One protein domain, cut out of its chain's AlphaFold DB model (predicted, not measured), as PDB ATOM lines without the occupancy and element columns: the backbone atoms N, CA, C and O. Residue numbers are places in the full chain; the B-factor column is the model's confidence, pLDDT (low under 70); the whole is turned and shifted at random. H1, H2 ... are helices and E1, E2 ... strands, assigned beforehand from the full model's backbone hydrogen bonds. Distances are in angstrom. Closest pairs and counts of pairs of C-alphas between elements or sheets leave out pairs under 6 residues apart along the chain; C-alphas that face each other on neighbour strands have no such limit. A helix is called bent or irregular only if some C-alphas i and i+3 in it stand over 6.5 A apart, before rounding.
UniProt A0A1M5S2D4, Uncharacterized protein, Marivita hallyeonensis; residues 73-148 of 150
ATOM      1  N   LEU A  73      27.478  38.405  51.008       96.75
ATOM      2  CA  LEU A  73      28.889  38.458  50.683       96.75
ATOM      3  C   LEU A  73      29.222  39.767  49.984       96.75
ATOM      4  O   LEU A  73      28.355  40.459  49.451       96.75
ATOM      5  N   ARG A  74      30.510  40.073  49.946       97.31
ATOM      6  CA  ARG A  74      31.100  41.145  49.162       97.31
ATOM      7  C   ARG A  74      32.232  40.563  48.333       97.31
ATOM      8  O   ARG A  74      33.128  39.937  48.892       97.31
ATOM      9  N   CYS A  75      32.200  40.794  47.029       96.81
ATOM     10  CA  CYS A  75      33.339  40.591  46.147       96.81
ATOM     11  C   CYS A  75      34.035  41.931  45.970       96.81
ATOM     12  O   CYS A  75      33.365  42.930  45.709       96.81
ATOM     13  N   PHE A  76      35.350  41.950  46.106       96.25
ATOM     14  CA  PHE A  76      36.142  43.151  45.898       96.25
ATOM     15  C   PHE A  76      37.476  42.788  45.253       96.25
ATOM     16  O   PHE A  76      37.979  41.679  45.459       96.25
ATOM     17  N   ASP A  77      38.009  43.686  44.439       94.12
ATOM     18  CA  ASP A  77      39.374  43.590  43.948       94.12
ATOM     19  C   ASP A  77      40.347  44.097  45.015       94.12
ATOM     20  O   ASP A  77      40.098  45.102  45.681       94.12
ATOM     21  N   ASP A  78      41.427  43.355  45.215       93.75
ATOM     22  CA  ASP A  78      42.521  43.737  46.092       93.75
ATOM     23  C   ASP A  78      43.827  43.434  45.362       93.75
ATOM     24  O   ASP A  78      44.268  42.282  45.306       93.75
ATOM     25  N   ASN A  79      44.410  44.478  44.769       92.00
ATOM     26  CA  ASN A  79      45.643  44.415  43.986       92.00
ATOM     27  C   ASN A  79      45.565  43.430  42.802       92.00
ATOM     28  O   ASN A  79      46.457  42.606  42.602       92.00
ATOM     29  N   GLY A  80      44.471  43.480  42.032       87.81
ATOM     30  CA  GLY A  80      44.235  42.605  40.878       87.81
ATOM     31  C   GLY A  80      43.822  41.180  41.251       87.81
ATOM     32  O   GLY A  80      43.598  40.341  40.374       87.81
ATOM     33  N   VAL A  81      43.718  40.878  42.549       91.06
ATOM     34  CA  VAL A  81      43.228  39.599  43.050       91.06
ATOM     35  C   VAL A  81      41.802  39.773  43.543       91.06
ATOM     36  O   VAL A  81      41.533  40.459  44.531       91.06
ATOM     37  N   ARG A  82      40.869  39.059  42.908       93.50
ATOM     38  CA  ARG A  82      39.476  39.040  43.356       93.50
ATOM     39  C   ARG A  82      39.354  38.322  44.698       93.50
ATOM     40  O   ARG A  82      39.551  37.108  44.786       93.50
ATOM     41  N   LYS A  83      38.928  39.051  45.726       95.06
ATOM     42  CA  LYS A  83      38.636  38.519  47.059       95.06
ATOM     43  C   LYS A  83      37.136  38.473  47.321       95.06
ATOM     44  O   LYS A  83      36.332  39.164  46.695       95.06
ATOM     45  N   VAL A  84      36.760  37.615  48.265       97.12
ATOM     46  CA  VAL A  84      35.395  37.510  48.779       97.12
ATOM     47  C   VAL A  84      35.414  37.622  50.295       97.12
ATOM     48  O   VAL A  84      36.228  36.993  50.964       97.12
ATOM     49  N   SER A  85      34.500  38.416  50.836       96.88
ATOM     50  CA  SER A  85      34.211  38.493  52.264       96.88
ATOM     51  C   SER A  85      32.771  38.069  52.490       96.88
ATOM     52  O   SER A  85      31.880  38.520  51.777       96.88
ATOM     53  N   PHE A  86      32.533  37.254  53.507       96.56
ATOM     54  CA  PHE A  86      31.193  36.823  53.900       96.56
ATOM     55  C   PHE A  86      30.722  37.597  55.128       96.56
ATOM     56  O   PHE A  86      31.532  38.074  55.926       96.56
ATOM     57  N   THR A  87      29.411  37.753  55.275       94.12
ATOM     58  CA  THR A  87      28.830  38.230  56.531       94.12
ATOM     59  C   THR A  87      28.900  37.119  57.588       94.12
ATOM     60  O   THR A  87      28.979  35.938  57.259       94.12
ATOM     61  N   LYS A  88      28.877  37.478  58.879       88.94
ATOM     62  CA  LYS A  88      29.082  36.520  59.991       88.94
ATOM     63  C   LYS A  88      28.021  35.414  60.094       88.94
ATOM     64  O   LYS A  88      28.237  34.430  60.782       88.94
ATOM     65  N   ASN A  89      26.878  35.611  59.457       89.00
ATOM     66  CA  ASN A  89      25.715  34.725  59.438       89.00
ATOM     67  C   ASN A  89      25.650  33.837  58.184       89.00
ATOM     68  O   ASN A  89      24.598  33.279  57.895       89.00
ATOM     69  N   VAL A  90      26.737  33.737  57.417       93.31
ATOM     70  CA  VAL A  90      26.858  32.759  56.330       93.31
ATOM     71  C   VAL A  90      27.719  31.605  56.814       93.31
ATOM     72  O   VAL A  90      28.879  31.818  57.178       93.31
ATOM     73  N   ASP A  91      27.160  30.398  56.778       94.06
ATOM     74  CA  ASP A  91      27.890  29.178  57.110       94.06
ATOM     75  C   ASP A  91      29.056  28.944  56.118       94.06
ATOM     76  O   ASP A  91      28.880  29.132  54.900       94.06
ATOM     77  N   PRO A  92      30.258  28.565  56.603       95.81
ATOM     78  CA  PRO A  92      31.400  28.194  55.769       95.81
ATOM     79  C   PRO A  92      31.107  27.192  54.646       95.81
ATOM     80  O   PRO A  92      31.756  27.263  53.594       95.81
ATOM     81  N   GLU A  93      30.129  26.297  54.806       95.19
ATOM     82  CA  GLU A  93      29.728  25.346  53.760       95.19
ATOM     83  C   GLU A  93      29.311  26.057  52.455       95.19
ATOM     84  O   GLU A  93      29.622  25.611  51.342       95.19
ATOM     85  N   PHE A  94      28.719  27.252  52.568       95.44
ATOM     86  CA  PHE A  94      28.260  28.049  51.429       95.44
ATOM     87  C   PHE A  94      29.359  28.920  50.809       95.44
ATOM     88  O   PHE A  94      29.151  29.521  49.744       95.44
ATOM     89  N   TYR A  95      30.566  28.971  51.386       95.88
ATOM     90  CA  TYR A  95      31.643  29.834  50.878       95.88
ATOM     91  C   TYR A  95      32.051  29.466  49.452       95.88
ATOM     92  O   TYR A  95      32.369  30.333  48.632       95.88
ATOM     93  N   LYS A  96      31.986  28.176  49.101       95.75
ATOM     94  CA  LYS A  96      32.238  27.712  47.729       95.75
ATOM     95  C   LYS A  96      31.245  28.322  46.734       95.75
ATOM     96  O   LYS A  96      31.641  28.672  45.623       95.75
ATOM     97  N   MET A  97      29.979  28.469  47.118       95.12
ATOM     98  CA  MET A  97      28.945  29.070  46.270       95.12
ATOM     99  C   MET A  97      29.152  30.576  46.117       95.12
ATOM    100  O   MET A  97      29.095  31.084  44.996       95.12
ATOM    101  N   GLY A  98      29.509  31.268  47.199       95.69
ATOM    102  CA  GLY A  98      29.853  32.687  47.127       95.69
ATOM    103  C   GLY A  98      31.074  32.978  46.252       95.69
ATOM    104  O   GLY A  98      31.044  33.887  45.425       95.69
ATOM    105  N   ARG A  99      32.119  32.142  46.325       96.81
ATOM    106  CA  ARG A  99      33.279  32.241  45.417       96.81
ATOM    107  C   ARG A  99      32.889  32.060  43.950       96.81
ATOM    108  O   ARG A  99      33.362  32.804  43.095       96.81
ATOM    109  N   LYS A 100      31.987  31.115  43.647       96.50
ATOM    110  CA  LYS A 100      31.453  30.928  42.284       96.50
ATOM    111  C   LYS A 100      30.694  32.157  41.787       96.50
ATOM    112  O   LYS A 100      30.710  32.405  40.585       96.50
ATOM    113  N   PHE A 101      30.023  32.893  42.674       97.00
ATOM    114  CA  PHE A 101      29.429  34.180  42.327       97.00
ATOM    115  C   PHE A 101      30.507  35.212  41.981       97.00
ATOM    116  O   PHE A 101      30.467  35.741  40.872       97.00
ATOM    117  N   CYS A 102      31.507  35.429  42.847       96.44
ATOM    118  CA  CYS A 102      32.576  36.403  42.581       96.44
ATOM    119  C   CYS A 102      33.338  36.108  41.283       96.44
ATOM    120  O   CYS A 102      33.647  37.027  40.537       96.44
ATOM    121  N   ALA A 103      33.548  34.831  40.950       96.00
ATOM    122  CA  ALA A 103      34.172  34.413  39.693       96.00
ATOM    123  C   ALA A 103      33.343  34.731  38.428       96.00
ATOM    124  O   ALA A 103      33.816  34.526  37.310       96.00
ATOM    125  N   LYS A 104      32.081  35.151  38.574       96.94
ATOM    126  CA  LYS A 104      31.214  35.592  37.468       96.94
ATOM    127  C   LYS A 104      30.995  37.098  37.444       96.94
ATOM    128  O   LYS A 104      30.380  37.581  36.495       96.94
ATOM    129  N   VAL A 105      31.476  37.819  38.451       96.12
ATOM    130  CA  VAL A 105      31.458  39.278  38.451       96.12
ATOM    131  C   VAL A 105      32.524  39.765  37.457       96.12
ATOM    132  O   VAL A 105      33.666  39.313  37.542       96.12
ATOM    133  N   PRO A 106      32.181  40.655  36.510       94.94
ATOM    134  CA  PRO A 106      33.150  41.255  35.589       94.94
ATOM    135  C   PRO A 106      34.302  41.967  36.323       94.94
ATOM    136  O   PRO A 106      34.148  42.370  37.481       94.94
ATOM    137  N   TYR A 107      35.486  42.062  35.711       91.44
ATOM    138  CA  TYR A 107      36.671  42.694  36.330       91.44
ATOM    139  C   TYR A 107      36.577  44.215  36.391       91.44
ATOM    140  O   TYR A 107      37.124  44.818  37.302       91.44
ATOM    141  N   GLU A 108      35.765  44.809  35.525       93.25
ATOM    142  CA  GLU A 108      35.410  46.228  35.521       93.25
ATOM    143  C   GLU A 108      34.617  46.632  36.779       93.25
ATOM    144  O   GLU A 108      34.458  47.810  37.085       93.25
ATOM    145  N   ILE A 109      34.087  45.652  37.519       93.44
ATOM    146  CA  ILE A 109      33.378  45.878  38.774       93.44
ATOM    147  C   ILE A 109      34.329  45.598  39.935       93.44
ATOM    148  O   ILE A 109      34.449  44.456  40.384       93.44
ATOM    149  N   GLU A 110      34.947  46.661  40.445       93.50
ATOM    150  CA  GLU A 110      35.899  46.597  41.562       93.50
ATOM    151  C   GLU A 110      35.267  46.014  42.825       93.50
ATOM    152  O   GLU A 110      35.798  45.079  43.400       93.50
ATOM    153  N   GLU A 111      34.096  46.513  43.225       96.06
ATOM    154  CA  GLU A 111      33.369  46.039  44.406       96.06
ATOM    155  C   GLU A 111      31.891  45.794  44.093       96.06
ATOM    156  O   GLU A 111      31.238  46.616  43.442       96.06
ATOM    157  N   VAL A 112      31.348  44.680  44.592       97.25
ATOM    158  CA  VAL A 112      29.910  44.394  44.613       97.25
ATOM    159  C   VAL A 112      29.529  43.588  45.852       97.25
ATOM    160  O   VAL A 112      30.247  42.675  46.260       97.25
ATOM    161  N   SER A 113      28.376  43.892  46.442       96.88
ATOM    162  CA  SER A 113      27.799  43.126  47.545       96.88
ATOM    163  C   SER A 113      26.499  42.446  47.135       96.88
ATOM    164  O   SER A 113      25.773  42.920  46.259       96.88
ATOM    165  N   VAL A 114      26.231  41.314  47.780       96.50
ATOM    166  CA  VAL A 114      24.993  40.542  47.684       96.50
ATOM    167  C   VAL A 114      24.459  40.341  49.094       96.50
ATOM    168  O   VAL A 114      25.184  39.851  49.958       96.50
ATOM    169  N   HIS A 115      23.190  40.671  49.307       95.19
ATOM    170  CA  HIS A 115      22.464  40.406  50.544       95.19
ATOM    171  C   HIS A 115      21.218  39.572  50.246       95.19
ATOM    172  O   HIS A 115      20.413  39.910  49.378       95.19
ATOM    173  N   CYS A 116      21.073  38.479  50.982       94.06
ATOM    174  CA  CYS A 116      19.932  37.585  50.923       94.06
ATOM    175  C   CYS A 116      18.906  38.071  51.942       94.06
ATOM    176  O   CYS A 116      19.124  37.980  53.148       94.06
ATOM    177  N   VAL A 117      17.804  38.636  51.459       92.38
ATOM    178  CA  VAL A 117      16.783  39.269  52.295       92.38
ATOM    179  C   VAL A 117      15.517  38.431  52.245       92.38
ATOM    180  O   VAL A 117      15.098  37.988  51.179       92.38
ATOM    181  N   GLN A 118      14.899  38.231  53.401       85.81
ATOM    182  CA  GLN A 118      13.565  37.663  53.514       85.81
ATOM    183  C   GLN A 118      12.654  38.757  54.066       85.81
ATOM    184  O   GLN A 118      12.940  39.320  55.123       85.81
ATOM    185  N   ASN A 119      11.594  39.091  53.336       85.56
ATOM    186  CA  ASN A 119      10.611  40.083  53.760       85.56
ATOM    187  C   ASN A 119       9.206  39.523  53.534       85.56
ATOM    188  O   ASN A 119       8.871  39.157  52.409       85.56
ATOM    189  N   ASN A 120       8.406  39.425  54.599       82.69
ATOM    190  CA  ASN A 120       7.037  38.893  54.563       82.69
ATOM    191  C   ASN A 120       6.932  37.535  53.839       82.69
ATOM    192  O   ASN A 120       6.099  37.348  52.958       82.69
ATOM    193  N   GLY A 121       7.850  36.609  54.137       78.81
ATOM    194  CA  GLY A 121       7.909  35.289  53.492       78.81
ATOM    195  C   GLY A 121       8.421  35.289  52.044       78.81
ATOM    196  O   GLY A 121       8.631  34.221  51.479       78.81
ATOM    197  N   THR A 122       8.685  36.455  51.450       84.56
ATOM    198  CA  THR A 122       9.254  36.565  50.103       84.56
ATOM    199  C   THR A 122      10.772  36.695  50.167       84.56
ATOM    200  O   THR A 122      11.311  37.569  50.853       84.56
ATOM    201  N   TYR A 123      11.469  35.851  49.409       86.56
ATOM    202  CA  TYR A 123      12.924  35.888  49.286       86.56
ATOM    203  C   TYR A 123      13.356  36.850  48.185       86.56
ATOM    204  O   TYR A 123      12.859  36.807  47.058       86.56
ATOM    205  N   GLN A 124      14.320  37.706  48.502       89.69
ATOM    206  CA  GLN A 124      14.883  38.678  47.579       89.69
ATOM    207  C   GLN A 124      16.405  38.666  47.657       89.69
ATOM    208  O   GLN A 124      17.007  38.443  48.708       89.69
ATOM    209  N   VAL A 125      17.036  38.941  46.519       93.25
ATOM    210  CA  VAL A 125      18.487  39.092  46.423       93.25
ATOM    211  C   VAL A 125      18.783  40.545  46.110       93.25
ATOM    212  O   VAL A 125      18.513  41.010  45.004       93.25
ATOM    213  N   GLN A 126      19.330  41.261  47.085       93.81
ATOM    214  CA  GLN A 126      19.746  42.646  46.918       93.81
ATOM    215  C   GLN A 126      21.207  42.683  46.486       93.81
ATOM    216  O   GLN A 126      22.061  42.054  47.109       93.81
ATOM    217  N   MET A 127      21.495  43.411  45.411       94.12
ATOM    218  CA  MET A 127      22.847  43.578  44.878       94.12
ATOM    219  C   MET A 127      23.177  45.063  44.838       94.12
ATOM    220  O   MET A 127      22.327  45.860  44.447       94.12
ATOM    221  N   SER A 128      24.404  45.441  45.195       95.00
ATOM    222  CA  SER A 128      24.805  46.856  45.152       95.00
ATOM    223  C   SER A 128      24.987  47.402  43.734       95.00
ATOM    224  O   SER A 128      25.031  48.614  43.546       95.00
ATOM    225  N   LYS A 129      25.106  46.526  42.729       94.25
ATOM    226  CA  LYS A 129      25.314  46.886  41.321       94.25
ATOM    227  C   LYS A 129      24.506  45.985  40.394       94.25
ATOM    228  O   LYS A 129      24.183  44.846  40.736       94.25
ATOM    229  N   LYS A 130      24.229  46.481  39.185       95.06
ATOM    230  CA  LYS A 130      23.663  45.676  38.096       95.06
ATOM    231  C   LYS A 130      24.738  44.734  37.557       95.06
ATOM    232  O   LYS A 130      25.847  45.159  37.253       95.06
ATOM    233  N   LEU A 131      24.399  43.454  37.449       95.69
ATOM    234  CA  LEU A 131      25.332  42.389  37.093       95.69
ATOM    235  C   LEU A 131      24.849  41.612  35.861       95.69
ATOM    236  O   LEU A 131      23.646  41.583  35.587       95.69
ATOM    237  N   PRO A 132      25.756  40.936  35.131       96.25
ATOM    238  CA  PRO A 132      25.365  40.066  34.029       96.25
ATOM    239  C   PRO A 132      24.502  38.901  34.524       96.25
ATOM    240  O   PRO A 132      24.655  38.424  35.652       96.25
ATOM    241  N   HIS A 133      23.651  38.372  33.638       97.06
ATOM    242  CA  HIS A 133      22.705  37.295  33.954       97.06
ATOM    243  C   HIS A 133      23.360  36.098  34.671       97.06
ATOM    244  O   HIS A 133      22.820  35.569  35.640       97.06
ATOM    245  N   LYS A 134      24.575  35.709  34.255       96.88
ATOM    246  CA  LYS A 134      25.328  34.605  34.875       96.88
ATOM    247  C   LYS A 134      25.698  34.880  36.339       96.88
ATOM    248  O   LYS A 134      25.603  33.970  37.161       96.88
ATOM    249  N   ALA A 135      26.109  36.103  36.673       96.75
ATOM    250  CA  ALA A 135      26.419  36.487  38.050       96.75
ATOM    251  C   ALA A 135      25.141  36.572  38.890       96.75
ATOM    252  O   ALA A 135      25.086  35.996  39.974       96.75
ATOM    253  N   VAL A 136      24.078  37.173  38.346       96.88
ATOM    254  CA  VAL A 136      22.755  37.227  38.993       96.88
ATOM    255  C   VAL A 136      22.250  35.823  39.330       96.88
ATOM    256  O   VAL A 136      21.816  35.571  40.451       96.88
ATOM    257  N   TYR A 137      22.364  34.878  38.395       97.19
ATOM    258  CA  TYR A 137      21.991  33.483  38.622       97.19
ATOM    259  C   TYR A 137      22.785  32.843  39.772       97.19
ATOM    260  O   TYR A 137      22.209  32.170  40.628       97.19
ATOM    261  N   LYS A 138      24.104  33.071  39.841       97.44
ATOM    262  CA  LYS A 138      24.933  32.546  40.939       97.44
ATOM    263  C   LYS A 138      24.611  33.197  42.284       97.44
ATOM    264  O   LYS A 138      24.590  32.481  43.279       97.44
ATOM    265  N   ALA A 139      24.305  34.493  42.312       96.50
ATOM    266  CA  ALA A 139      23.845  35.177  43.520       96.50
ATOM    267  C   ALA A 139      22.517  34.595  44.028       96.50
ATOM    268  O   ALA A 139      22.383  34.315  45.216       96.50
ATOM    269  N   LYS A 140      21.565  34.329  43.123       95.81
ATOM    270  CA  LYS A 140      20.297  33.662  43.461       95.81
ATOM    271  C   LYS A 140      20.518  32.276  44.053       95.81
ATOM    272  O   LYS A 140      20.002  31.998  45.128       95.81
ATOM    273  N   ARG A 141      21.333  31.438  43.403       96.25
ATOM    274  CA  ARG A 141      21.682  30.107  43.929       96.25
ATOM    275  C   ARG A 141      22.343  30.187  45.302       96.25
ATOM    276  O   ARG A 141      22.010  29.394  46.165       96.25
ATOM    277  N   PHE A 142      23.245  31.145  45.511       96.19
ATOM    278  CA  PHE A 142      23.850  31.368  46.822       96.19
ATOM    279  C   PHE A 142      22.789  31.664  47.892       96.19
ATOM    280  O   PHE A 142      22.774  30.985  48.912       96.19
ATOM    281  N   CYS A 143      21.872  32.606  47.645       94.81
ATOM    282  CA  CYS A 143      20.832  32.941  48.620       94.81
ATOM    283  C   CYS A 143      19.821  31.814  48.860       94.81
ATOM    284  O   CYS A 143      19.384  31.641  49.989       94.81
ATOM    285  N   ILE A 144      19.485  31.034  47.829       93.88
ATOM    286  CA  ILE A 144      18.646  29.832  47.961       93.88
ATOM    287  C   ILE A 144      19.299  28.834  48.922       93.88
ATOM    288  O   ILE A 144      18.656  28.414  49.878       93.88
ATOM    289  N   CYS A 145      20.585  28.519  48.729       92.88
ATOM    290  CA  CYS A 145      21.299  27.593  49.609       92.88
ATOM    291  C   CYS A 145      21.407  28.129  51.044       92.88
ATOM    292  O   CYS A 145      21.138  27.398  51.986       92.88
ATOM    293  N   VAL A 146      21.736  29.415  51.209       92.69
ATOM    294  CA  VAL A 146      21.843  30.067  52.528       92.69
ATOM    295  C   VAL A 146      20.526  30.033  53.307       92.69
ATOM    296  O   VAL A 146      20.546  29.965  54.532       92.69
ATOM    297  N   PHE A 147      19.386  30.088  52.617       90.81
ATOM    298  CA  PHE A 147      18.067  29.967  53.237       90.81
ATOM    299  C   PHE A 147      17.556  28.521  53.333       90.81
ATOM    300  O   PHE A 147      16.454  28.321  53.834       90.81
ATOM    301  N   GLY A 148      18.316  27.525  52.862       88.06
ATOM    302  CA  GLY A 148      17.885  26.125  52.859       88.06
ATOM    303  C   GLY A 148      16.686  25.855  51.942       88.06
ATOM    304  O   GLY A 148      15.821  25.061  52.287       88.06
TER     305      GLY A 148
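AT A GLANCE: This is residues 73 to 148 of the 150 residues of an uncharacterized protein of Marivita hallyeonensis (UniProt A0A1M5S2D4). Two strand hairpins, E1 with E2 and E3 with E4, join side by side but staggered into one long sheet, their turns pointing to opposite ends of the longest axis. Two helices, H1 and H2, lie side by side over one face of this sheet and cross its strands slantwise, while the other face is bare. The printed part has 76 residues with two named helices and four named strands, in the order E1, E2, H1, E3, E4, H2; the sheet runs E2, E1, E3, E4, antiparallel throughout, and the class is mixed, helices and strands. It is compact, with a radius of gyration of the C-alphas of 11.8 A, and elongated, spanning 39 by 25 by 16 A.

IN THESE COORDINATES: In the sheet, E3 is the longest strand, residues 111 to 119, 25.3 A from first to last C-alpha. E1 holds residues 73 to 78 over 15.3 A and begins with C-alpha 73 at (28.889, 38.458, 50.683). E2 holds residues 81 to 86, 16.4 A, and E4 residues 122 to 127, 16.2 A. H2, the longest helix, holds residues 133 to 146 over 19.9 A and ends with C-alpha 146 at (21.843, 30.067, 52.528). H1 holds residues 92 to 102 over 15.6 A and is only just irregular: C-alphas 93 and 96 are 6.9 A apart.

HOW THE PARTS SIT: The inner strands E1 and E3 are antiparallel, with N 75 and O 112 at 2.8 A. The pairing is staggered: E3 pairs with E1 over residues 111 to 114 and with E4 over residues 114 to 119. In the hairpin E1 and E2, N 83 and O 76 are 2.8 A apart; in the hairpin E3 and E4, N 117 and O 124 are 2.9 A apart. The edge strands E2 and E4 are apart. H1 and H2 are on the same face, making two layers, helices on one face of a sheet. H2 lies over E3 and E4 at a height over the sheet of 9.2 A; the C-alphas of Cys 116 and Cys 143, the closest of E3 and H2, are 5.3 A apart. H1 lies over E2 at a height of 7.6 A, the closest C-alphas being those of Val 84 and Arg 99, 6.6 A. The helices touch at a shallow tilt of 10 degrees, opposite ways, closest at the C-alphas of Phe 101 and Lys 138, 5.0 A. E2, H1 and E3 form a split strand-helix-strand unit, two strands running the same way with E1 between them, and its crossover is left-handed. Every O i to N i+4 pair is within hydrogen-bond range in H2, and 5 of 7 in H1.

THE WHOLE: The two C-alphas farthest apart, those of Asn 79 and Asn 120, are 40.4 A apart. The printed part has no cut and no long link. Its mean pLDDT is 93.9, and no printed residue is under 70.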